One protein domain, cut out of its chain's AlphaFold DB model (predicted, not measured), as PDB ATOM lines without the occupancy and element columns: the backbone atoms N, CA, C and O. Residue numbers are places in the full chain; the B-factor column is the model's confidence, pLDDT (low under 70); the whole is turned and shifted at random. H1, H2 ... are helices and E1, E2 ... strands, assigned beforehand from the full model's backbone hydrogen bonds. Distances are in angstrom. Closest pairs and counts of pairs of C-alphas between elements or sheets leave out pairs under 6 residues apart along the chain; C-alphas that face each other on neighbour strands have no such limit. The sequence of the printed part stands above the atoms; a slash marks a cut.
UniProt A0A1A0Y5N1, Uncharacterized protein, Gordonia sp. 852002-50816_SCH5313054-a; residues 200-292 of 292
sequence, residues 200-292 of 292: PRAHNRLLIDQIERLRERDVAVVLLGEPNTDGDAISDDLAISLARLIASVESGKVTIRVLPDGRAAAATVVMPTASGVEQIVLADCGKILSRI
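What this domain is: This is residues 200 to 292 of the 292 residues of an uncharacterized protein of Gordonia sp. 852002-50816_SCH5313054-a (UniProt A0A1A0Y5N1). A twisted sheet of five strands makes a wall, and two helices, H1 and H2, lie side by side over one of its faces, H1 over the edge strand E1 and H2 over E3; no named helix covers the other face. Both helices run along the strands, in two layers, and a long link, residues 225 to 235, leads from E1 to H2. The printed part has 93 residues, with the elements in the order H1, E1, H2, E2, E3, E4, E5. The sheet runs E1, E2, E3, E4, E5 and is mixed, E1 and E2 being parallel and the other neighbours antiparallel. The class is mixed, helices and strands; the whole is compact, with a radius of gyration of the C-alphas of 12.4 A, and rounded, spanning 34 by 26 by 21 A.

How they stand to each other: H1, residues 205 to 215, is on the sheet at a height of 10.4 A, over E1, residues 220 to 224; the closest C-alphas of the two, those of Ile 211 and Val 221, are 6.7 A apart. H2, residues 236 to 246, touches H1 at a shallow tilt of 14 degrees, the same way, closest at the C-alphas of Leu 207 and Ala 243, 5.1 A apart. E2, residues 253 to 258, is parallel to E1, with N 222 and O 254 2.9 A apart, within hydrogen-bond range. E1, H2 and E2 form a strand-helix-strand unit, two parallel neighbour strands with a helix between, whose crossover is left-handed. E3, residues 267 to 273, forms a hairpin with E2, with N 255 and O 270 at 2.8 A. H2 is on the sheet on the same face as H1, over E3, at a height of 9.4 A. E4, residues 276 to 282, forms a hairpin with E3, with N 269 and O 280 at 2.8 A. E5, residues 288 to 291, forms a hairpin with E4, with N 289 and O 281 at 2.8 A. E2, E3, E4 and E5 make a meander, each strand the antiparallel neighbour of the one before. Every O i to N i+4 pair is within hydrogen-bond range in H2, and 6 of 7 are in H1.

Where its parts are: H1 begins at C-alpha 205, at (61.360, 26.124, 34.972), and measures 15.2 A from first to last C-alpha; H2 measures 15.4 A. E1 measures 13.2 A, E2 16.6 A, E3 18.7 A, E4 19.8 A and E5 7.5 A. E5 ends at C-alpha 291, at (36.535, 29.521, 37.448).

The domain as a whole: The two C-alphas farthest apart, those of Asp 230 and Ser 275, are 38.1 A apart. The printed part has no cut. The sheet is twisted, with C-alphas up to 4.1 A off its best plane. Residues 227 to 232, in the long link, have pLDDT under 70; the mean of the printed part is 85.1.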
ATOM      1  N   PRO A 200      55.991  18.576  26.428       76.94
ATOM      2  CA  PRO A 200      57.165  19.444  26.267       76.94
ATOM      3  C   PRO A 200      56.861  20.915  26.572       76.94
ATOM      4  O   PRO A 200      57.625  21.598  27.249       76.94
ATOM      5  N   ARG A 201      55.677  21.385  26.168       78.31
ATOM      6  CA  ARG A 201      55.254  22.781  26.345       78.31
ATOM      7  C   ARG A 201      55.085  23.208  27.801       78.31
ATOM      8  O   ARG A 201      55.186  24.394  28.095       78.31
ATOM      9  N   ALA A 202      54.843  22.273  28.719       79.56
ATOM     10  CA  ALA A 202      54.738  22.580  30.145       79.56
ATOM     11  C   ALA A 202      56.106  22.663  30.845       79.56
ATOM     12  O   ALA A 202      56.158  22.954  32.041       79.56
ATOM     13  N   HIS A 203      57.209  22.420  30.129       79.38
ATOM     14  CA  HIS A 203      58.561  22.398  30.680       79.38
ATOM     15  C   HIS A 203      59.149  23.810  30.871       79.38
ATOM     16  O   HIS A 203      60.261  24.108  30.441       79.38
ATOM     17  N   ASN A 204      58.396  24.697  31.526       85.69
ATOM     18  CA  ASN A 204      58.896  25.986  32.001       85.69
ATOM     19  C   ASN A 204      59.429  25.825  33.435       85.69
ATOM     20  O   ASN A 204      58.726  25.312  34.309       85.69
ATOM     21  N   ARG A 205      60.657  26.293  33.689       83.62
ATOM     22  CA  ARG A 205      61.360  26.124  34.972       83.62
ATOM     23  C   ARG A 205      60.543  26.597  36.179       83.62
ATOM     24  O   ARG A 205      60.506  25.908  37.190       83.62
ATOM     25  N   LEU A 206      59.838  27.724  36.068       86.06
ATOM     26  CA  LEU A 206      59.048  28.276  37.177       86.06
ATOM     27  C   LEU A 206      57.869  27.378  37.558       86.06
ATOM     28  O   LEU A 206      57.527  27.277  38.736       86.06
ATOM     29  N   LEU A 207      57.253  26.730  36.568       88.31
ATOM     30  CA  LEU A 207      56.162  25.794  36.794       88.31
ATOM     31  C   LEU A 207      56.687  24.472  37.369       88.31
ATOM     32  O   LEU A 207      56.136  23.987  38.354       88.31
ATOM     33  N   ILE A 208      57.763  23.925  36.794       87.31
ATOM     34  CA  ILE A 208      58.375  22.667  37.248       87.31
ATOM     35  C   ILE A 208      58.828  22.766  38.710       87.31
ATOM     36  O   ILE A 208      58.434  21.918  39.507       87.31
ATOM     37  N   ASP A 209      59.524  23.843  39.094       87.50
ATOM     38  CA  ASP A 209      59.980  24.052  40.476       87.50
ATOM     39  C   ASP A 209      58.810  24.029  41.484       87.50
ATOM     40  O   ASP A 209      58.945  23.530  42.601       87.50
ATOM     41  N   GLN A 210      57.635  24.564  41.123       91.31
ATOM     42  CA  GLN A 210      56.461  24.495  42.006       91.31
ATOM     43  C   GLN A 210      55.812  23.114  42.034       91.31
ATOM     44  O   GLN A 210      55.331  22.688  43.084       91.31
ATOM     45  N   ILE A 211      55.778  22.418  40.897       89.75
ATOM     46  CA  ILE A 211      55.256  21.051  40.816       89.75
ATOM     47  C   ILE A 211      56.094  20.118  41.690       89.75
ATOM     48  O   ILE A 211      55.530  19.297  42.413       89.75
ATOM     49  N   GLU A 212      57.417  20.269  41.679       86.69
ATOM     50  CA  GLU A 212      58.319  19.508  42.544       86.69
ATOM     51  C   GLU A 212      58.044  19.785  44.026       86.69
ATOM     52  O   GLU A 212      57.809  18.839  44.775       86.69
ATOM     53  N   ARG A 213      57.905  21.054  44.437       88.69
ATOM     54  CA  ARG A 213      57.526  21.408  45.823       88.69
ATOM     55  C   ARG A 213      56.170  20.857  46.259       88.69
ATOM     56  O   ARG A 213      55.922  20.681  47.449       88.69
ATOM     57  N   LEU A 214      55.232  20.671  45.332       89.38
ATOM     58  CA  LEU A 214      53.948  20.027  45.626       89.38
ATOM     59  C   LEU A 214      54.111  18.516  45.792       89.38
ATOM     60  O   LEU A 214      53.569  17.947  46.735       89.38
ATOM     61  N   ARG A 215      54.899  17.880  44.922       87.56
ATOM     62  CA  ARG A 215      55.202  16.445  45.004       87.56
ATOM     63  C   ARG A 215      55.972  16.089  46.275       87.56
ATOM     64  O   ARG A 215      55.708  15.046  46.853       87.56
ATOM     65  N   GLU A 216      56.862  16.963  46.743       86.31
ATOM     66  CA  GLU A 216      57.542  16.822  48.043       86.31
ATOM     67  C   GLU A 216      56.574  16.837  49.238       86.31
ATOM     68  O   GLU A 216      56.897  16.305  50.295       86.31
ATOM     69  N   ARG A 217      55.386  17.429  49.069       86.75
ATOM     70  CA  ARG A 217      54.303  17.476  50.063       86.75
ATOM     71  C   ARG A 217      53.247  16.382  49.845       86.75
ATOM     72  O   ARG A 217      52.126  16.524  50.320       86.75
ATOM     73  N   ASP A 218      53.568  15.333  49.086       85.06
ATOM     74  CA  ASP A 218      52.655  14.239  48.713       85.06
ATOM     75  C   ASP A 218      51.396  14.673  47.929       85.06
ATOM     76  O   ASP A 218      50.400  13.948  47.850       85.06
ATOM     77  N   VAL A 219      51.426  15.840  47.273       89.56
ATOM     78  CA  VAL A 219      50.354  16.263  46.360       89.56
ATOM     79  C   VAL A 219      50.549  15.600  44.995       89.56
ATOM     80  O   VAL A 219      51.583  15.753  44.337       89.56
ATOM     81  N   ALA A 220      49.522  14.900  44.510       87.31
ATOM     82  CA  ALA A 220      49.561  14.239  43.210       87.31
ATOM     83  C   ALA A 220      49.383  15.257  42.072       87.31
ATOM     84  O   ALA A 220      48.286  15.773  41.864       87.31
ATOM     85  N   VAL A 221      50.434  15.520  41.291       88.75
ATOM     86  CA  VAL A 221      50.370  16.451  40.148       88.75
ATOM     87  C   VAL A 221      50.413  15.706  38.816       88.75
ATOM     88  O   VAL A 221      51.387  15.008  38.525       88.75
ATOM     89  N   VAL A 222      49.378  15.896  37.989       88.25
ATOM     90  CA  VAL A 222      49.258  15.329  36.638       88.25
ATOM     91  C   VAL A 222      49.357  16.434  35.591       88.25
ATOM     92  O   VAL A 222      48.521  17.336  35.554       88.25
ATOM     93  N   LEU A 223      50.346  16.326  34.709       88.38
ATOM     94  CA  LEU A 223      50.504  17.185  33.540       88.38
ATOM     95  C   LEU A 223      49.879  16.515  32.312       88.38
ATOM     96  O   LEU A 223      50.149  15.351  32.014       88.38
ATOM     97  N   LEU A 224      49.036  17.255  31.600       86.94
ATOM     98  CA  LEU A 224      48.398  16.836  30.359       86.94
ATOM     99  C   LEU A 224      48.730  17.834  29.254       86.94
ATOM    100  O   LEU A 224      48.659  19.046  29.439       86.94
ATOM    101  N   GLY A 225      49.020  17.318  28.074       82.12
ATOM    102  CA  GLY A 225      49.170  18.115  26.869       82.12
ATOM    103  C   GLY A 225      49.144  17.224  25.646       82.12
ATOM    104  O   GLY A 225      49.003  16.003  25.751       82.12
ATOM    105  N   GLU A 226      49.219  17.854  24.486       71.62
ATOM    106  CA  GLU A 226      49.179  17.158  23.210       71.62
ATOM    107  C   GLU A 226      50.617  16.890  22.731       71.62
ATOM    108  O   GLU A 226      51.402  17.836  22.619       71.62
ATOM    109  N   PRO A 227      50.979  15.621  22.450       59.31
ATOM    110  CA  PRO A 227      52.359  15.221  22.156       59.31
ATOM    111  C   PRO A 227      52.894  15.770  20.826       59.31
ATOM    112  O   PRO A 227      54.100  15.782  20.628       59.31
ATOM    113  N   ASN A 228      52.016  16.243  19.934       54.50
ATOM    114  CA  ASN A 228      52.365  16.701  18.583       54.50
ATOM    115  C   ASN A 228      52.310  18.229  18.437       54.50
ATOM    116  O   ASN A 228      52.031  18.738  17.353       54.50
ATOM    117  N   THR A 229      52.502  18.966  19.528       57.47
ATOM    118  CA  THR A 229      52.531  20.427  19.460       57.47
ATOM    119  C   THR A 229      53.986  20.870  19.389       57.47
ATOM    120  O   THR A 229      54.597  21.122  20.426       57.47
ATOM    121  N   ASP A 230      54.530  20.936  18.173       55.00
ATOM    122  CA  ASP A 230      55.783  21.641  17.887       55.00
ATOM    123  C   ASP A 230      55.551  23.125  18.203       55.00
ATOM    124  O   ASP A 230      55.029  23.884  17.389       55.00
ATOM    125  N   GLY A 231      55.814  23.522  19.441       59.66
ATOM    126  CA  GLY A 231      55.583  24.877  19.913       59.66
ATOM    127  C   GLY A 231      56.428  25.165  21.136       59.66
ATOM    128  O   GLY A 231      56.739  24.257  21.912       59.66
ATOM    129  N   ASP A 232      56.791  26.433  21.291       66.31
ATOM    130  CA  ASP A 232      57.594  26.899  22.413       66.31
ATOM    131  C   ASP A 232      56.928  26.552  23.756       66.31
ATOM    132  O   ASP A 232      55.706  26.339  23.866       66.31
ATOM    133  N   ALA A 233      57.760  26.483  24.798       75.12
ATOM    134  CA  ALA A 233      57.287  26.393  26.169       75.12
ATOM    135  C   ALA A 233      56.240  27.485  26.442       75.12
ATOM    136  O   ALA A 233      56.274  28.561  25.842       75.12
ATOM    137  N   ILE A 234      55.304  27.205  27.351       84.81
ATOM    138  CA  ILE A 234      54.339  28.211  27.801       84.81
ATOM    139  C   ILE A 234      55.046  29.514  28.193       84.81
ATOM    140  O   ILE A 234      56.158  29.486  28.735       84.81
ATOM    141  N   SER A 235      54.379  30.643  27.944       86.19
ATOM    142  CA  SER A 235      54.896  31.962  28.299       86.19
ATOM    143  C   SER A 235      55.264  32.035  29.787       86.19
ATOM    144  O   SER A 235      54.640  31.384  30.635       86.19
ATOM    145  N   ASP A 236      56.264  32.852  30.126       87.12
ATOM    146  CA  ASP A 236      56.655  33.056  31.525       87.12
ATOM    147  C   ASP A 236      55.494  33.618  32.359       87.12
ATOM    148  O   ASP A 236      55.307  33.211  33.505       87.12
ATOM    149  N   ASP A 237      54.655  34.478  31.776       88.31
ATOM    150  CA  ASP A 237      53.462  35.020  32.435       88.31
ATOM    151  C   ASP A 237      52.464  33.913  32.799       88.31
ATOM    152  O   ASP A 237      51.966  33.858  33.931       88.31
ATOM    153  N   LEU A 238      52.199  32.988  31.870       88.81
ATOM    154  CA  LEU A 238      51.348  31.834  32.134       88.81
ATOM    155  C   LEU A 238      51.980  30.909  33.175       88.81
ATOM    156  O   LEU A 238      51.291  30.486  34.106       88.81
ATOM    157  N   ALA A 239      53.278  30.623  33.063       89.81
ATOM    158  CA  ALA A 239      53.998  29.778  34.011       89.81
ATOM    159  C   ALA A 239      53.962  30.356  35.434       89.81
ATOM    160  O   ALA A 239      53.673  29.627  36.381       89.81
ATOM    161  N   ILE A 240      54.171  31.668  35.588       91.62
ATOM    162  CA  ILE A 240      54.082  32.382  36.868       91.62
ATOM    163  C   ILE A 240      52.663  32.303  37.438       91.62
ATOM    164  O   ILE A 240      52.494  32.032  38.630       91.62
ATOM    165  N   SER A 241      51.640  32.537  36.615       91.62
ATOM    166  CA  SER A 241      50.246  32.450  37.059       91.62
ATOM    167  C   SER A 241      49.877  31.039  37.508       91.62
ATOM    168  O   SER A 241      49.293  30.880  38.579       91.62
ATOM    169  N   LEU A 242      50.260  30.011  36.744       92.12
ATOM    170  CA  LEU A 242      50.055  28.606  37.108       92.12
ATOM    171  C   LEU A 242      50.783  28.252  38.409       92.12
ATOM    172  O   LEU A 242      50.172  27.695  39.317       92.12
ATOM    173  N   ALA A 243      52.056  28.634  38.522       92.19
ATOM    174  CA  ALA A 243      52.891  28.440  39.703       92.19
ATOM    175  C   ALA A 243      52.257  29.041  40.968       92.19
ATOM    176  O   ALA A 243      52.189  28.379  42.003       92.19
ATOM    177  N   ARG A 244      51.757  30.281  40.889       91.69
ATOM    178  CA  ARG A 244      51.061  30.938  42.009       91.69
ATOM    179  C   ARG A 244      49.739  30.260  42.341       91.69
ATOM    180  O   ARG A 244      49.406  30.147  43.515       91.69
ATOM    181  N   LEU A 245      49.002  29.822  41.323       91.19
ATOM    182  CA  LEU A 245      47.688  29.216  41.496       91.19
ATOM    183  C   LEU A 245      47.763  27.896  42.267       91.19
ATOM    184  O   LEU A 245      46.956  27.663  43.158       91.19
ATOM    185  N   ILE A 246      48.749  27.055  41.952       92.06
ATOM    186  CA  ILE A 246      48.898  25.735  42.578       92.06
ATOM    187  C   ILE A 246      49.645  25.782  43.920       92.06
ATOM    188  O   ILE A 246      49.604  24.812  44.671       92.06
ATOM    189  N   ALA A 247      50.318  26.891  44.248       91.06
ATOM    190  CA  ALA A 247      51.172  26.993  45.435       91.06
ATOM    191  C   ALA A 247      50.424  26.765  46.762       91.06
ATOM    192  O   ALA A 247      51.010  26.220  47.701       91.06
ATOM    193  N   SER A 248      49.146  27.158  46.828       86.75
ATOM    194  CA  SER A 248      48.292  27.043  48.017       86.75
ATOM    195  C   SER A 248      47.697  25.649  48.240       86.75
ATOM    196  O   SER A 248      46.985  25.451  49.221       86.75
ATOM    197  N   VAL A 249      47.951  24.683  47.352       88.44
ATOM    198  CA  VAL A 249      47.460  23.310  47.525       88.44
ATOM    199  C   VAL A 249      48.323  22.583  48.549       88.44
ATOM    200  O   VAL A 249      49.525  22.417  48.351       88.44
ATOM    201  N   GLU A 250      47.701  22.134  49.636       85.94
ATOM    202  CA  GLU A 250      48.386  21.410  50.714       85.94
ATOM    203  C   GLU A 250      48.193  19.891  50.640       85.94
ATOM    204  O   GLU A 250      49.033  19.149  51.133       85.94
ATOM    205  N   SER A 251      47.110  19.410  50.022       85.69
ATOM    206  CA  SER A 251      46.838  17.976  49.864       85.69
ATOM    207  C   SER A 251      45.939  17.696  48.654       85.69
ATOM    208  O   SER A 251      45.248  18.584  48.152       85.69
ATOM    209  N   GLY A 252      45.940  16.447  48.176       88.75
ATOM    210  CA  GLY A 252      45.050  15.980  47.109       88.75
ATOM    211  C   GLY A 252      45.720  15.881  45.736       88.75
ATOM    212  O   GLY A 252      46.884  15.499  45.628       88.75
ATOM    213  N   LYS A 253      44.957  16.161  44.670       90.56
ATOM    214  CA  LYS A 253      45.388  15.967  43.276       90.56
ATOM    215  C   LYS A 253      45.179  17.218  42.426       90.56
ATOM    216  O   LYS A 253      44.050  17.669  42.269       90.56
ATOM    217  N   VAL A 254      46.248  17.705  41.801       92.50
ATOM    218  CA  VAL A 254      46.231  18.826  40.852       92.50
ATOM    219  C   VAL A 254      46.430  18.295  39.436       92.50
ATOM    220  O   VAL A 254      47.348  17.521  39.175       92.50
ATOM    221  N   THR A 255      45.576  18.703  38.501       92.06
ATOM    222  CA  THR A 255      45.725  18.374  37.076       92.06
ATOM    223  C   THR A 255      45.909  19.652  36.275       92.06
ATOM    224  O   THR A 255      45.054  20.529  36.320       92.06
ATOM    225  N   ILE A 256      47.006  19.754  35.530       91.62
ATOM    226  CA  ILE A 256      47.328  20.903  34.680       91.62
ATOM    227  C   ILE A 256      47.305  20.426  33.235       91.62
ATOM    228  O   ILE A 256      48.061  19.532  32.864       91.62
ATOM    229  N   ARG A 257      46.439  21.016  32.412       90.81
ATOM    230  CA  ARG A 257      46.335  20.738  30.981       90.81
ATOM    231  C   ARG A 257      46.781  21.949  30.174       90.81
ATOM    232  O   ARG A 257      46.125  22.984  30.241       90.81
ATOM    233  N   VAL A 258      47.839  21.801  29.384       89.12
ATOM    234  CA  VAL A 258      48.290  22.806  28.408       89.12
ATOM    235  C   VAL A 258      47.590  22.556  27.071       89.12
ATOM    236  O   VAL A 258      47.442  21.403  26.654       89.12
ATOM    237  N   LEU A 259      47.108  23.621  26.428       86.38
ATOM    238  CA  LEU A 259      46.399  23.565  25.147       86.38
ATOM    239  C   LEU A 259      47.284  24.059  23.986       86.38
ATOM    240  O   LEU A 259      48.216  24.823  24.224       86.38
ATOM    241  N   PRO A 260      46.991  23.652  22.734       80.12
ATOM    242  CA  PRO A 260      47.691  24.161  21.554       80.12
ATOM    243  C   PRO A 260      47.476  25.662  21.320       80.12
ATOM    244  O   PRO A 260      46.440  26.214  21.710       80.12
ATOM    245  N   ASP A 261      48.411  26.285  20.596       74.12
ATOM    246  CA  ASP A 261      48.313  27.687  20.175       74.12
ATOM    247  C   ASP A 261      47.055  27.969  19.343       74.12
ATOM    248  O   ASP A 261      46.498  27.095  18.674       74.12
ATOM    249  N   GLY A 262      46.601  29.223  19.373       71.25
ATOM    250  CA  GLY A 262      45.433  29.676  18.611       71.25
ATOM    251  C   GLY A 262      44.085  29.398  19.283       71.25
ATOM    252  O   GLY A 262      43.040  29.714  18.713       71.25
ATOM    253  N   ARG A 263      44.079  28.850  20.505       74.75
ATOM    254  CA  ARG A 263      42.878  28.777  21.347       74.75
ATOM    255  C   ARG A 263      42.773  29.986  22.269       74.75
ATOM    256  O   ARG A 263      43.770  30.545  22.704       74.75
ATOM    257  N   ALA A 264      41.537  30.354  22.616       78.31
ATOM    258  CA  ALA A 264      41.281  31.426  23.580       78.31
ATOM    259  C   ALA A 264      41.861  31.117  24.975       78.31
ATOM    260  O   ALA A 264      42.254  32.031  25.689       78.31
ATOM    261  N   ALA A 265      41.935  29.833  25.342       85.38
ATOM    262  CA  ALA A 265      42.560  29.345  26.565       85.38
ATOM    263  C   ALA A 265      43.879  28.630  26.254       85.38
ATOM    264  O   ALA A 265      43.913  27.772  25.370       85.38
ATOM    265  N   ALA A 266      44.917  28.936  27.029       86.44
ATOM    266  CA  ALA A 266      46.247  28.340  26.926       86.44
ATOM    267  C   ALA A 266      46.473  27.217  27.952       86.44
ATOM    268  O   ALA A 266      47.191  26.256  27.679       86.44
ATOM    269  N   ALA A 267      45.824  27.288  29.119       89.81
ATOM    270  CA  ALA A 267      45.887  26.232  30.125       89.81
ATOM    271  C   ALA A 267      44.563  26.047  30.872       89.81
ATOM    272  O   ALA A 267      43.732  26.951  30.970       89.81
ATOM    273  N   THR A 268      44.366  24.858  31.425       91.81
ATOM    274  CA  THR A 268      43.291  24.544  32.368       91.81
ATOM    275  C   THR A 268      43.879  23.835  33.578       91.81
ATOM    276  O   THR A 268      44.635  22.879  33.421       91.81
ATOM    277  N   VAL A 269      43.521  24.281  34.776       93.06
ATOM    278  CA  VAL A 269      43.946  23.688  36.046       93.06
ATOM    279  C   VAL A 269      42.724  23.166  36.775       93.06
ATOM    280  O   VAL A 269      41.728  23.867  36.883       93.06
ATOM    281  N   VAL A 270      42.806  21.942  37.278       92.88
ATOM    282  CA  VAL A 270      41.806  21.346  38.165       92.88
ATOM    283  C   VAL A 270      42.488  21.060  39.492       92.88
ATOM    284  O   VAL A 270      43.490  20.341  39.516       92.88
ATOM    285  N   MET A 271      41.979  21.632  40.579       91.50
ATOM    286  CA  MET A 271      42.602  21.547  41.900       91.50
ATOM    287  C   MET A 271      41.563  21.428  43.022       91.50
ATOM    288  O   MET A 271      40.428  21.881  42.857       91.50
ATOM    289  N   PRO A 272      41.918  20.802  44.157       88.06
ATOM    290  CA  PRO A 272      41.023  20.687  45.298       88.06
ATOM    291  C   PRO A 272      40.898  22.027  46.034       88.06
ATOM    292  O   PRO A 272      41.856  22.794  46.131       88.06
ATOM    293  N   THR A 273      39.716  22.280  46.587       84.56
ATOM    294  CA  THR A 273      39.404  23.426  47.450       84.56
ATOM    295  C   THR A 273      38.718  22.943  48.728       84.56
ATOM    296  O   THR A 273      38.317  21.783  48.832       84.56
ATOM    297  N   ALA A 274      38.543  23.827  49.714       77.81
ATOM    298  CA  ALA A 274      37.872  23.486  50.974       77.81
ATOM    299  C   ALA A 274      36.427  22.971  50.789       77.81
ATOM    300  O   ALA A 274      35.912  22.276  51.660       77.81
ATOM    301  N   SER A 275      35.773  23.307  49.671       75.19
ATOM    302  CA  SER A 275      34.380  22.959  49.369       75.19
ATOM    303  C   SER A 275      34.212  21.955  48.220       75.19
ATOM    304  O   SER A 275      33.075  21.626  47.885       75.19
ATOM    305  N   GLY A 276      35.298  21.457  47.612       83.88
ATOM    306  CA  GLY A 276      35.216  20.502  46.505       83.88
ATOM    307  C   GLY A 276      36.403  20.560  45.546       83.88
ATOM    308  O   GLY A 276      37.560  20.518  45.955       83.88
ATOM    309  N   VAL A 277      36.109  20.604  44.248       87.94
ATOM    310  CA  VAL A 277      37.098  20.694  43.166       87.94
ATOM    311  C   VAL A 277      36.767  21.920  42.334       87.94
ATOM    312  O   VAL A 277      35.603  22.145  42.023       87.94
ATOM    313  N   GLU A 278      37.787  22.692  41.981       91.19
ATOM    314  CA  GLU A 278      37.664  23.905  41.179       91.19
ATOM    315  C   GLU A 278      38.444  23.743  39.872       91.19
ATOM    316  O   GLU A 278      39.588  23.270  39.864       91.19
ATOM    317  N   GLN A 279      37.824  24.136  38.760       92.69
ATOM    318  CA  GLN A 279      38.435  24.187  37.439       92.69
ATOM    319  C   GLN A 279      38.675  25.642  37.026       92.69
ATOM    320  O   GLN A 279      37.751  26.440  36.898       92.69
ATOM    321  N   ILE A 280      39.927  25.976  36.737       93.19
ATOM    322  CA  ILE A 280      40.365  27.322  36.372       93.19
ATOM    323  C   ILE A 280      40.931  27.295  34.959       93.19
ATOM    324  O   ILE A 280      41.803  26.488  34.641       93.19
ATOM    325  N   VAL A 281      40.452  28.193  34.105       92.88
ATOM    326  CA  VAL A 281      40.907  28.327  32.717       92.88
ATOM    327  C   VAL A 281      41.738  29.597  32.587       92.88
ATOM    328  O   VAL A 281      41.299  30.659  33.026       92.88
ATOM    329  N   LEU A 282      42.925  29.506  31.987       91.62
ATOM    330  CA  LEU A 282      43.856  30.623  31.831       91.62
ATOM    331  C   LEU A 282      44.132  30.931  30.356       91.62
ATOM    332  O   LEU A 282      44.260  30.025  29.532       91.62
ATOM    333  N   ALA A 283      44.251  32.220  30.041       90.62
ATOM    334  CA  ALA A 283      44.788  32.723  28.779       90.62
ATOM    335  C   ALA A 283      46.323  32.678  28.777       90.62
ATOM    336  O   ALA A 283      46.943  32.608  29.836       90.62
ATOM    337  N   ASP A 284      46.934  32.804  27.600       85.94
ATOM    338  CA  ASP A 284      48.396  32.777  27.443       85.94
ATOM    339  C   ASP A 284      49.122  33.909  28.195       85.94
ATOM    340  O   ASP A 284      50.240  33.742  28.657       85.94
ATOM    341  N   CYS A 285      48.458  35.040  28.439       86.88
ATOM    342  CA  CYS A 285      48.982  36.127  29.277       86.88
ATOM    343  C   CYS A 285      48.829  35.882  30.792       86.88
ATOM    344  O   CYS A 285      48.916  36.816  31.590       86.88
ATOM    345  N   GLY A 286      48.481  34.660  31.204       84.25
ATOM    346  CA  GLY A 286      48.303  34.284  32.605       84.25
ATOM    347  C   GLY A 286      47.021  34.811  33.266       84.25
ATOM    348  O   GLY A 286      46.854  34.632  34.474       84.25
ATOM    349  N   LYS A 287      46.103  35.446  32.520       89.12
ATOM    350  CA  LYS A 287      44.800  35.898  33.043       89.12
ATOM    351  C   LYS A 287      43.823  34.734  33.193       89.12
ATOM    352  O   LYS A 287      43.690  33.916  32.286       89.12
ATOM    353  N   ILE A 288      43.084  34.712  34.301       91.38
ATOM    354  CA  ILE A 288      41.988  33.761  34.518       91.38
ATOM    355  C   ILE A 288      40.801  34.170  33.638       91.38
ATOM    356  O   ILE A 288      40.304  35.289  33.742       91.38
ATOM    357  N   LEU A 289      40.361  33.257  32.777       89.94
ATOM    358  CA  LEU A 289      39.201  33.415  31.899       89.94
ATOM    359  C   LEU A 289      37.913  32.947  32.573       89.94
ATOM    360  O   LEU A 289      36.867  33.567  32.407       89.94
ATOM    361  N   SER A 290      37.985  31.854  33.331       90.81
ATOM    362  CA  SER A 290      36.854  31.324  34.087       90.81
ATOM    363  C   SER A 290      37.313  30.471  35.267       90.81
ATOM    364  O   SER A 290      38.450  29.991  35.310       90.81
ATOM    365  N   ARG A 291      36.403  30.314  36.229       90.25
ATOM    366  CA  ARG A 291      36.535  29.521  37.448       90.25
ATOM    367  C   ARG A 291      35.194  28.812  37.651       90.25
ATOM    368  O   ARG A 291      34.173  29.496  37.710       90.25
ATOM    369  N   ILE A 292      35.203  27.483  37.613       83.19
ATOM    370  CA  ILE A 292      34.022  26.604  37.615       83.19
ATOM    371  C   ILE A 292      34.124  25.652  38.798       83.19
ATOM    372  O   ILE A 292      35.236  25.112  39.002       83.19
TER     373      ILE A 292